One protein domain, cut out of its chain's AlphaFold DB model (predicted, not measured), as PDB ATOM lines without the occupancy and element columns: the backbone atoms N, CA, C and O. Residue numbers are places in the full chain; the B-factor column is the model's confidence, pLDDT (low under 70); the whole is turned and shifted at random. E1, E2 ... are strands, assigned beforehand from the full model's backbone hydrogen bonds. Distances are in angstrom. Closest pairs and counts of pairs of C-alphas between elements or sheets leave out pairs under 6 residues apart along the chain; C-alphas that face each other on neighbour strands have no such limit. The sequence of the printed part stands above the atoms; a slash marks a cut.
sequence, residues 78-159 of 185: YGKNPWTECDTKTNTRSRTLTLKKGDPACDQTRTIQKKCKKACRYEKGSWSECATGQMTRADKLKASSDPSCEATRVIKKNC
ATOM      1  N   TYR A  78     545.028 341.321 563.490       95.42
ATOM      2  CA  TYR A  78     545.803 340.636 562.461       95.42
ATOM      3  C   TYR A  78     546.656 341.583 561.602       95.42
ATOM      4  O   TYR A  78     546.230 342.663 561.180       95.42
ATOM      5  N   GLY A  79     547.872 341.142 561.298       94.91
ATOM      6  CA  GLY A  79     548.702 341.616 560.202       94.91
ATOM      7  C   GLY A  79     548.123 341.208 558.852       94.91
ATOM      8  O   GLY A  79     547.480 340.173 558.720       94.91
ATOM      9  N   LYS A  80     548.326 342.052 557.838       94.89
ATOM     10  CA  LYS A  80     547.818 341.836 556.480       94.89
ATOM     11  C   LYS A  80     548.993 341.566 555.553       94.89
ATOM     12  O   LYS A  80     549.751 342.497 555.290       94.89
ATOM     13  N   ASN A  81     549.100 340.345 555.036       94.77
ATOM     14  CA  ASN A  81     550.061 340.046 553.978       94.77
ATOM     15  C   ASN A  81     549.561 340.584 552.623       94.77
ATOM     16  O   ASN A  81     548.371 340.925 552.488       94.77
ATOM     17  N   PRO A  82     550.452 340.694 551.619       94.18
ATOM     18  CA  PRO A  82     550.067 341.040 550.257       94.18
ATOM     19  C   PRO A  82     548.998 340.092 549.703       94.18
ATOM     20  O   PRO A  82     548.893 338.934 550.106       94.18
ATOM     21  N   TRP A  83     548.179 340.603 548.785       93.34
ATOM     22  CA  TRP A  83     547.248 339.760 548.038       93.34
ATOM     23  C   TRP A  83     548.015 338.867 547.069       93.34
ATOM     24  O   TRP A  83     548.953 339.337 546.431       93.34
ATOM     25  N   THR A  84     547.580 337.616 546.936       93.56
ATOM     26  CA  THR A  84     548.023 336.740 545.854       93.56
ATOM     27  C   THR A  84     547.573 337.289 544.508       93.56
ATOM     28  O   THR A  84     546.678 338.141 544.416       93.56
ATOM     29  N   GLU A  85     548.169 336.735 543.461       92.49
ATOM     30  CA  GLU A  85     547.696 336.889 542.095       92.49
ATOM     31  C   GLU A  85     546.226 336.471 541.954       92.49
ATOM     32  O   GLU A  85     545.685 335.694 542.754       92.49
ATOM     33  N   CYS A  86     545.567 337.045 540.949       93.99
ATOM     34  CA  CYS A  86     544.183 336.733 540.638       93.99
ATOM     35  C   CYS A  86     544.076 335.361 539.961       93.99
ATOM     36  O   CYS A  86     544.629 335.151 538.880       93.99
ATOM     37  N   ASP A  87     543.299 334.449 540.543       91.13
ATOM     38  CA  ASP A  87     543.012 333.163 539.919       91.13
ATOM     39  C   ASP A  87     542.125 333.355 538.677       91.13
ATOM     40  O   ASP A  87     541.031 333.924 538.721       91.13
ATOM     41  N   THR A  88     542.593 332.836 537.544       87.03
ATOM     42  CA  THR A  88     541.893 332.913 536.258       87.03
ATOM     43  C   THR A  88     540.606 332.090 536.206       87.03
ATOM     44  O   THR A  88     539.738 332.404 535.390       87.03
ATOM     45  N   LYS A  89     540.470 331.050 537.040       88.09
ATOM     46  CA  LYS A  89     539.303 330.151 537.036       88.09
ATOM     47  C   LYS A  89     538.162 330.698 537.881       88.09
ATOM     48  O   LYS A  89     537.020 330.708 537.436       88.09
ATOM     49  N   THR A  90     538.480 331.148 539.089       92.48
ATOM     50  CA  THR A  90     537.487 331.597 540.077       92.48
ATOM     51  C   THR A  90     537.312 333.115 540.102       92.48
ATOM     52  O   THR A  90     536.362 333.619 540.693       92.48
ATOM     53  N   ASN A  91     538.212 333.860 539.453       91.46
ATOM     54  CA  ASN A  91     538.295 335.315 539.527       91.46
ATOM     55  C   ASN A  91     538.363 335.865 540.961       91.46
ATOM     56  O   ASN A  91     537.844 336.945 541.264       91.46
ATOM     57  N   THR A  92     539.040 335.137 541.846       94.53
ATOM     58  CA  THR A  92     539.318 335.570 543.212       94.53
ATOM     59  C   THR A  92     540.815 335.641 543.473       94.53
ATOM     60  O   THR A  92     541.640 335.050 542.783       94.53
ATOM     61  N   ARG A  93     541.173 336.427 544.481       94.27
ATOM     62  CA  ARG A  93     542.511 336.510 545.053       94.27
ATOM     63  C   ARG A  93     542.408 336.271 546.546       94.27
ATOM     64  O   ARG A  93     541.417 336.648 547.182       94.27
ATOM     65  N   SER A  94     543.440 335.671 547.108       95.55
ATOM     66  CA  SER A  94     543.510 335.337 548.523       95.55
ATOM     67  C   SER A  94     544.596 336.157 549.206       95.55
ATOM     68  O   SER A  94     545.488 336.694 548.555       95.55
ATOM     69  N   ARG A  95     544.510 336.319 550.521       95.47
ATOM     70  CA  ARG A  95     545.653 336.754 551.321       95.47
ATOM     71  C   ARG A  95     545.607 336.105 552.683       95.47
ATOM     72  O   ARG A  95     544.529 335.861 553.232       95.47
ATOM     73  N   THR A  96     546.787 335.938 553.244       96.44
ATOM     74  CA  THR A  96     546.969 335.421 554.591       96.44
ATOM     75  C   THR A  96     547.001 336.572 555.594       96.44
ATOM     76  O   THR A  96     547.597 337.626 555.352       96.44
ATOM     77  N   LEU A  97     546.321 336.386 556.718       96.21
ATOM     78  CA  LEU A  97     546.323 337.270 557.871       96.21
ATOM     79  C   LEU A  97     547.025 336.555 559.021       96.21
ATOM     80  O   LEU A  97     546.613 335.461 559.390       96.21
ATOM     81  N   THR A  98     548.062 337.168 559.582       95.00
ATOM     82  CA  THR A  98     548.823 336.615 560.712       95.00
ATOM     83  C   THR A  98     548.455 337.343 561.995       95.00
ATOM     84  O   THR A  98     548.341 338.569 561.994       95.00
ATOM     85  N   LEU A  99     548.221 336.627 563.090       93.09
ATOM     86  CA  LEU A  99     547.872 337.243 564.368       93.09
ATOM     87  C   LEU A  99     549.057 338.081 564.877       93.09
ATOM     88  O   LEU A  99     550.189 337.614 564.928       93.09
ATOM     89  N   LYS A 100     548.804 339.352 565.207       93.34
ATOM     90  CA  LYS A 100     549.809 340.273 565.772       93.34
ATOM     91  C   LYS A 100     549.617 340.492 567.265       93.34
ATOM     92  O   LYS A 100     550.590 340.640 567.989       93.34
ATOM     93  N   LYS A 101     548.365 340.618 567.698       91.82
ATOM     94  CA  LYS A 101     547.986 340.835 569.096       91.82
ATOM     95  C   LYS A 101     546.588 340.268 569.301       91.82
ATOM     96  O   LYS A 101     545.756 340.439 568.418       91.82
ATOM     97  N   GLY A 102     546.329 339.632 570.429       87.94
ATOM     98  CA  GLY A 102     545.028 339.061 570.754       87.94
ATOM     99  C   GLY A 102     545.177 337.926 571.753       87.94
ATOM    100  O   GLY A 102     546.297 337.583 572.136       87.94
ATOM    101  N   ASP A 103     544.047 337.350 572.131       87.47
ATOM    102  CA  ASP A 103     543.975 336.118 572.909       87.47
ATOM    103  C   ASP A 103     544.677 334.960 572.155       87.47
ATOM    104  O   ASP A 103     544.523 334.866 570.929       87.47
ATOM    105  N   PRO A 104     545.440 334.069 572.821       84.67
ATOM    106  CA  PRO A 104     545.887 332.810 572.216       84.67
ATOM    107  C   PRO A 104     544.753 331.945 571.634       84.67
ATOM    108  O   PRO A 104     545.031 331.119 570.767       84.67
ATOM    109  N   ALA A 105     543.496 332.141 572.051       89.77
ATOM    110  CA  ALA A 105     542.319 331.509 571.453       89.77
ATOM    111  C   ALA A 105     542.017 331.989 570.018       89.77
ATOM    112  O   ALA A 105     541.305 331.317 569.271       89.77
ATOM    113  N   CYS A 106     542.547 333.144 569.600       91.08
ATOM    114  CA  CYS A 106     542.456 333.597 568.215       91.08
ATOM    115  C   CYS A 106     543.319 332.703 567.307       91.08
ATOM    116  O   CYS A 106     544.487 332.452 567.609       91.08
ATOM    117  N   ASP A 107     542.809 332.301 566.136       93.77
ATOM    118  CA  ASP A 107     543.643 331.555 565.183       93.77
ATOM    119  C   ASP A 107     544.890 332.363 564.813       93.77
ATOM    120  O   ASP A 107     544.813 333.525 564.410       93.77
ATOM    121  N   GLN A 108     546.047 331.711 564.856       94.24
ATOM    122  CA  GLN A 108     547.323 332.337 564.512       94.24
ATOM    123  C   GLN A 108     547.370 332.815 563.056       94.24
ATOM    124  O   GLN A 108     548.020 333.810 562.733       94.24
ATOM    125  N   THR A 109     546.686 332.104 562.159       95.14
ATOM    126  CA  THR A 109     546.643 332.411 560.731       95.14
ATOM    127  C   THR A 109     545.232 332.231 560.190       95.14
ATOM    128  O   THR A 109     544.622 331.182 560.361       95.14
ATOM    129  N   ARG A 110     544.723 333.244 559.487       94.80
ATOM    130  CA  ARG A 110     543.434 333.204 558.782       94.80
ATOM    131  C   ARG A 110     543.656 333.519 557.305       94.80
ATOM    132  O   ARG A 110     544.453 334.394 556.974       94.80
ATOM    133  N   THR A 111     542.912 332.880 556.408       95.55
ATOM    134  CA  THR A 111     542.931 333.214 554.974       95.55
ATOM    135  C   THR A 111     541.650 333.937 554.610       95.55
ATOM    136  O   THR A 111     540.562 333.481 554.942       95.55
ATOM    137  N   ILE A 112     541.765 335.059 553.902       95.83
ATOM    138  CA  ILE A 112     540.602 335.751 553.350       95.83
ATOM    139  C   ILE A 112     540.666 335.755 551.831       95.83
ATOM    140  O   ILE A 112     541.735 335.921 551.242       95.83
ATOM    141  N   GLN A 113     539.507 335.625 551.196       95.76
ATOM    142  CA  GLN A 113     539.366 335.678 549.748       95.76
ATOM    143  C   GLN A 113     538.489 336.858 549.347       95.76
ATOM    144  O   GLN A 113     537.556 337.236 550.053       95.76
ATOM    145  N   LYS A 114     538.808 337.470 548.207       94.83
ATOM    146  CA  LYS A 114     537.984 338.507 547.578       94.83
ATOM    147  C   LYS A 114     538.009 338.339 546.070       94.83
ATOM    148  O   LYS A 114     539.003 337.874 545.520       94.83
ATOM    149  N   LYS A 115     536.956 338.802 545.396       94.00
ATOM    150  CA  LYS A 115     536.974 338.944 543.936       94.00
ATOM    151  C   LYS A 115     538.131 339.840 543.484       94.00
ATOM    152  O   LYS A 115     538.518 340.786 544.187       94.00
ATOM    153  N   CYS A 116     538.685 339.539 542.319       92.43
ATOM    154  CA  CYS A 116     539.682 340.390 541.683       92.43
ATOM    155  C   CYS A 116     539.070 341.740 541.296       92.43
ATOM    156  O   CYS A 116     537.848 341.883 541.216       92.43
ATOM    157  N   LYS A 117     539.907 342.760 541.070       88.77
ATOM    158  CA  LYS A 117     539.386 344.069 540.647       88.77
ATOM    159  C   LYS A 117     538.862 344.001 539.215       88.77
ATOM    160  O   LYS A 117     537.870 344.649 538.896       88.77
ATOM    161  N   LYS A 118     539.540 343.224 538.365       91.09
ATOM    162  CA  LYS A 118     539.141 342.938 536.984       91.09
ATOM    163  C   LYS A 118     539.290 341.445 536.680       91.09
ATOM    164  O   LYS A 118     540.017 340.723 537.360       91.09
ATOM    165  N   ALA A 119     538.599 340.983 535.641       91.48
ATOM    166  CA  ALA A 119     538.766 339.625 535.135       91.48
ATOM    167  C   ALA A 119     540.117 339.451 534.429       91.48
ATOM    168  O   ALA A 119     540.522 340.337 533.677       91.48
ATOM    169  N   CYS A 120     540.789 338.311 534.613       92.39
ATOM    170  CA  CYS A 120     541.982 337.984 533.829       92.39
ATOM    171  C   CYS A 120     541.577 337.639 532.388       92.39
ATOM    172  O   CYS A 120     541.097 336.538 532.108       92.39
ATOM    173  N   ARG A 121     541.754 338.583 531.462       93.05
ATOM    174  CA  ARG A 121     541.454 338.418 530.036       93.05
ATOM    175  C   ARG A 121     542.755 338.331 529.249       93.05
ATOM    176  O   ARG A 121     543.645 339.158 529.407       93.05
ATOM    177  N   TYR A 122     542.837 337.362 528.349       95.09
ATOM    178  CA  TYR A 122     544.051 337.118 527.578       95.09
ATOM    179  C   TYR A 122     543.790 337.160 526.075       95.09
ATOM    180  O   TYR A 122     542.736 336.726 525.604       95.09
ATOM    181  N   GLU A 123     544.769 337.657 525.331       95.57
ATOM    182  CA  GLU A 123     544.855 337.559 523.879       95.57
ATOM    183  C   GLU A 123     545.424 336.199 523.517       95.57
ATOM    184  O   GLU A 123     546.468 335.785 524.021       95.57
ATOM    185  N   LYS A 124     544.686 335.472 522.683       95.79
ATOM    186  CA  LYS A 124     545.050 334.112 522.301       95.79
ATOM    187  C   LYS A 124     546.204 334.173 521.308       95.79
ATOM    188  O   LYS A 124     546.058 334.800 520.264       95.79
ATOM    189  N   GLY A 125     547.303 333.498 521.621       95.06
ATOM    190  CA  GLY A 125     548.383 333.293 520.660       95.06
ATOM    191  C   GLY A 125     548.077 332.170 519.670       95.06
ATOM    192  O   GLY A 125     547.115 331.404 519.835       95.06
ATOM    193  N   SER A 126     548.937 332.055 518.662       95.96
ATOM    194  CA  SER A 126     548.937 330.942 517.713       95.96
ATOM    195  C   SER A 126     549.355 329.642 518.400       95.96
ATOM    196  O   SER A 126     550.220 329.637 519.278       95.96
ATOM    197  N   TRP A 127     548.729 328.532 518.006       95.90
ATOM    198  CA  TRP A 127     549.180 327.206 518.421       95.90
ATOM    199  C   TRP A 127     550.508 326.872 517.748       95.90
ATOM    200  O   TRP A 127     550.675 327.127 516.557       95.90
ATOM    201  N   SER A 128     551.423 326.282 518.511       95.25
ATOM    202  CA  SER A 128     552.601 325.623 517.967       95.25
ATOM    203  C   SER A 128     552.196 324.421 517.120       95.25
ATOM    204  O   SER A 128     551.092 323.878 517.257       95.25
ATOM    205  N   GLU A 129     553.134 323.942 516.311       94.03
ATOM    206  CA  GLU A 129     553.017 322.633 515.681       94.03
ATOM    207  C   GLU A 129     552.837 321.528 516.733       94.03
ATOM    208  O   GLU A 129     553.180 321.683 517.915       94.03
ATOM    209  N   CYS A 130     552.243 320.414 516.305       93.60
ATOM    210  CA  CYS A 130     552.040 319.254 517.159       93.60
ATOM    211  C   CYS A 130     553.373 318.517 517.358       93.60
ATOM    212  O   CYS A 130     553.793 317.755 516.491       93.60
ATOM    213  N   ALA A 131     554.007 318.707 518.513       89.70
ATOM    214  CA  ALA A 131     555.227 318.015 518.911       89.70
ATOM    215  C   ALA A 131     554.896 316.956 519.973       89.70
ATOM    216  O   ALA A 131     554.251 317.246 520.981       89.70
ATOM    217  N   THR A 132     555.296 315.702 519.746       89.03
ATOM    218  CA  THR A 132     555.092 314.596 520.711       89.03
ATOM    219  C   THR A 132     553.617 314.417 521.127       89.03
ATOM    220  O   THR A 132     553.289 314.104 522.268       89.03
ATOM    221  N   GLY A 133     552.682 314.660 520.199       90.68
ATOM    222  CA  GLY A 133     551.241 314.556 520.464       90.68
ATOM    223  C   GLY A 133     550.648 315.695 521.305       90.68
ATOM    224  O   GLY A 133     549.478 315.615 521.697       90.68
ATOM    225  N   GLN A 134     551.408 316.761 521.568       94.19
ATOM    226  CA  GLN A 134     550.943 317.974 522.238       94.19
ATOM    227  C   GLN A 134     551.231 319.220 521.396       94.19
ATOM    228  O   GLN A 134     552.180 319.284 520.626       94.19
ATOM    229  N   MET A 135     550.391 320.233 521.554       94.54
ATOM    230  CA  MET A 135     550.611 321.579 521.039       94.54
ATOM    231  C   MET A 135     550.512 322.569 522.191       94.54
ATOM    232  O   MET A 135     549.787 322.354 523.171       94.54
ATOM    233  N   THR A 136     551.251 323.661 522.079       96.39
ATOM    234  CA  THR A 136     551.328 324.698 523.102       96.39
ATOM    235  C   THR A 136     551.051 326.058 522.491       96.39
ATOM    236  O   THR A 136     551.288 326.270 521.306       96.39
ATOM    237  N   ARG A 137     550.510 326.987 523.272       95.54
ATOM    238  CA  ARG A 137     550.379 328.387 522.864       95.54
ATOM    239  C   ARG A 137     550.660 329.308 524.038       95.54
ATOM    240  O   ARG A 137     550.340 328.956 525.176       95.54
ATOM    241  N   ALA A 138     551.185 330.489 523.749       96.35
ATOM    242  CA  ALA A 138     551.348 331.563 524.719       96.35
ATOM    243  C   ALA A 138     550.218 332.587 524.547       96.35
ATOM    244  O   ALA A 138     550.063 333.169 523.475       96.35
ATOM    245  N   ASP A 139     549.421 332.796 525.591       96.17
ATOM    246  CA  ASP A 139     548.367 333.810 525.627       96.17
ATOM    247  C   ASP A 139     548.877 335.034 526.417       96.17
ATOM    248  O   ASP A 139     549.305 334.881 527.561       96.17
ATOM    249  N   LYS A 140     548.794 336.242 525.847       95.48
ATOM    250  CA  LYS A 140     549.262 337.491 526.487       95.48
ATOM    251  C   LYS A 140     548.147 338.168 527.284       95.48
ATOM    252  O   LYS A 140     546.998 338.166 526.848       95.48
ATOM    253  N   LEU A 141     548.447 338.757 528.438       94.62
ATOM    254  CA  LEU A 141     547.454 339.454 529.259       94.62
ATOM    255  C   LEU A 141     546.979 340.744 528.572       94.62
ATOM    256  O   LEU A 141     547.779 341.572 528.144       94.62
ATOM    257  N   LYS A 142     545.661 340.945 528.492       94.51
ATOM    258  CA  LYS A 142     545.080 342.196 527.980       94.51
ATOM    259  C   LYS A 142     545.275 343.324 528.988       94.51
ATOM    260  O   LYS A 142     545.046 343.119 530.176       94.51
ATOM    261  N   ALA A 143     545.519 344.543 528.505       92.27
ATOM    262  CA  ALA A 143     545.607 345.748 529.342       92.27
ATOM    263  C   ALA A 143     544.328 346.042 530.160       92.27
ATOM    264  O   ALA A 143     544.371 346.708 531.193       92.27
ATOM    265  N   SER A 144     543.170 345.530 529.726       91.70
ATOM    266  CA  SER A 144     541.905 345.638 530.466       91.70
ATOM    267  C   SER A 144     541.768 344.649 531.631       91.70
ATOM    268  O   SER A 144     540.745 344.677 532.314       91.70
ATOM    269  N   SER A 145     542.765 343.800 531.874       92.63
ATOM    270  CA  SER A 145     542.767 342.798 532.945       92.63
ATOM    271  C   SER A 145     543.316 343.337 534.263       92.63
ATOM    272  O   SER A 145     543.745 344.487 534.358       92.63
ATOM    273  N   ASP A 146     543.270 342.511 535.309       90.24
ATOM    274  CA  ASP A 146     543.924 342.829 536.576       90.24
ATOM    275  C   ASP A 146     545.451 342.686 536.403       90.24
ATOM    276  O   ASP A 146     545.894 341.649 535.909       90.24
ATOM    277  N   PRO A 147     546.267 343.688 536.781       88.61
ATOM    278  CA  PRO A 147     547.725 343.602 536.672       88.61
ATOM    279  C   PRO A 147     548.342 342.566 537.622       88.61
ATOM    280  O   PRO A 147     549.523 342.273 537.500       88.61
ATOM    281  N   SER A 148     547.567 342.028 538.572       89.03
ATOM    282  CA  SER A 148     547.977 340.886 539.395       89.03
ATOM    283  C   SER A 148     547.762 339.530 538.718       89.03
ATOM    284  O   SER A 148     548.024 338.514 539.344       89.03
ATOM    285  N   CYS A 149     547.235 339.473 537.492       91.41
ATOM    286  CA  CYS A 149     547.230 338.239 536.705       91.41
ATOM    287  C   CYS A 149     548.609 338.020 536.058       91.41
ATOM    288  O   CYS A 149     549.304 338.984 535.738       91.41
ATOM    289  N   GLU A 150     548.952 336.764 535.769       91.47
ATOM    290  CA  GLU A 150     550.150 336.414 535.000       91.47
ATOM    291  C   GLU A 150     550.190 337.165 533.654       91.47
ATOM    292  O   GLU A 150     549.207 337.202 532.910       91.47
ATOM    293  N   ALA A 151     551.331 337.771 533.313       93.22
ATOM    294  CA  ALA A 151     551.460 338.576 532.097       93.22
ATOM    295  C   ALA A 151     551.360 337.739 530.808       93.22
ATOM    296  O   ALA A 151     550.899 338.224 529.773       93.22
ATOM    297  N   THR A 152     551.807 336.485 530.839       94.27
ATOM    298  CA  THR A 152     551.702 335.539 529.724       94.27
ATOM    299  C   THR A 152     551.487 334.153 530.287       94.27
ATOM    300  O   THR A 152     552.319 333.684 531.045       94.27
ATOM    301  N   ARG A 153     550.417 333.477 529.870       93.15
ATOM    302  CA  ARG A 153     550.140 332.098 530.287       93.15
ATOM    303  C   ARG A 153     550.400 331.128 529.143       93.15
ATOM    304  O   ARG A 153     550.024 331.396 527.997       93.15
ATOM    305  N   VAL A 154     550.969 329.967 529.448       94.96
ATOM    306  CA  VAL A 154     551.185 328.899 528.462       94.96
ATOM    307  C   VAL A 154     550.092 327.847 528.592       94.96
ATOM    308  O   VAL A 154     549.906 327.242 529.643       94.96
ATOM    309  N   ILE A 155     549.366 327.597 527.504       94.60
ATOM    310  CA  ILE A 155     548.339 326.555 527.454       94.60
ATOM    311  C   ILE A 155     548.879 325.387 526.646       94.60
ATOM    312  O   ILE A 155     549.213 325.546 525.474       94.60
ATOM    313  N   LYS A 156     548.905 324.203 527.261       94.72
ATOM    314  CA  LYS A 156     549.205 322.937 526.589       94.72
ATOM    315  C   LYS A 156     547.906 322.198 526.294       94.72
ATOM    316  O   LYS A 156     547.005 322.153 527.131       94.72
ATOM    317  N   LYS A 157     547.804 321.619 525.105       94.54
ATOM    318  CA  LYS A 157     546.709 320.729 524.719       94.54
ATOM    319  C   LYS A 157     547.256 319.524 523.982       94.54
ATOM    320  O   LYS A 157     548.201 319.642 523.209       94.54
ATOM    321  N   ASN A 158     546.621 318.375 524.171       94.40
ATOM    322  CA  ASN A 158     546.854 317.229 523.307       94.40
ATOM    323  C   ASN A 158     546.346 317.533 521.897       94.40
ATOM    324  O   ASN A 158     545.293 318.155 521.715       94.40
ATOM    325  N   CYS A 159     547.089 317.071 520.899       90.54
ATOM    326  CA  CYS A 159     546.635 317.112 519.521       90.54
ATOM    327  C   CYS A 159     545.385 316.237 519.376       90.54
ATOM    328  O   CYS A 159     545.234 315.231 520.074       90.54
TER     329      CYS A 159
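AT A GLANCE: This is residues 78 to 159 of the 185 residues of the protein "Midkine and pleiotrophin 1, isoform A" of Drosophila melanogaster (UniProt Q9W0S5). What shape do the atoms make, going along from residue 78? Two small lobes sit end to end: first a twisted three-stranded sheet, E1, E2 and E3, then a hairpin of two long strands, E4 and E5, with residues 122 to 123 of the link before it paired beside E4. What makes up the printed part? It has 82 residues with five named strands, E1 to E5 in that order, and no named helix; the class is all strand, though under half of the residues, 35 of 82, are in named elements. Both sheets are antiparallel, in the orders E1 - E2 - E3 and E4 - E5. How is it spread out? It is extended, with a radius of gyration of the C-alphas of 18.3 A, and spans 59 by 30 by 15 A, only just flat.

HOW THE PARTS SIT: How do the first three strands stand? E1, residues 78 to 80, and E2, residues 92 to 101, form a hairpin at 138 degrees between directions, with N 79 and O 98 2.7 A apart. E2 and E3, residues 109 to 115, form another at 149 degrees, with N 97 and O 110 2.7 A apart; the three are a meander, each strand the antiparallel neighbour of the one before, with E1 and E3 as edge strands. What follows? E4, residues 134 to 141, and E5, residues 152 to 158, form a hairpin at 157 degrees, where N 135 and O 157 are 2.8 A apart and the facing C-alphas 134 and 158 are 4.3 A apart. Residues 122 to 123 pair antiparallel with residues 140 to 141 of E4. Do the two sheets meet through their strands? E1, E2 and E3 are each apart from E4 and from E5.

IN THESE COORDINATES: Where does the first strand begin? C-alpha 78 of E1 is at (545.803, 340.636, 562.461), and E1 is 6.4 A long from first to last C-alpha. How long are the others? E2 is 27.8 A, E3 20.5 A, E4 22.9 A and E5 20.0 A. Where does the last strand end? C-alpha 158 of E5 is at (546.854, 317.229, 523.307).

THE WHOLE: How far does it reach? The two C-alphas farthest apart, those of Asp 103 and Glu 129, are 59.5 A apart. Which links are long? E1 to E2 has 11 residues between and E3 to E4 has 18, residues 116 to 133; both are long. Is anything cut or uncertain? The printed part has no cut; its mean pLDDT is 93.2, and no printed residue is under 70.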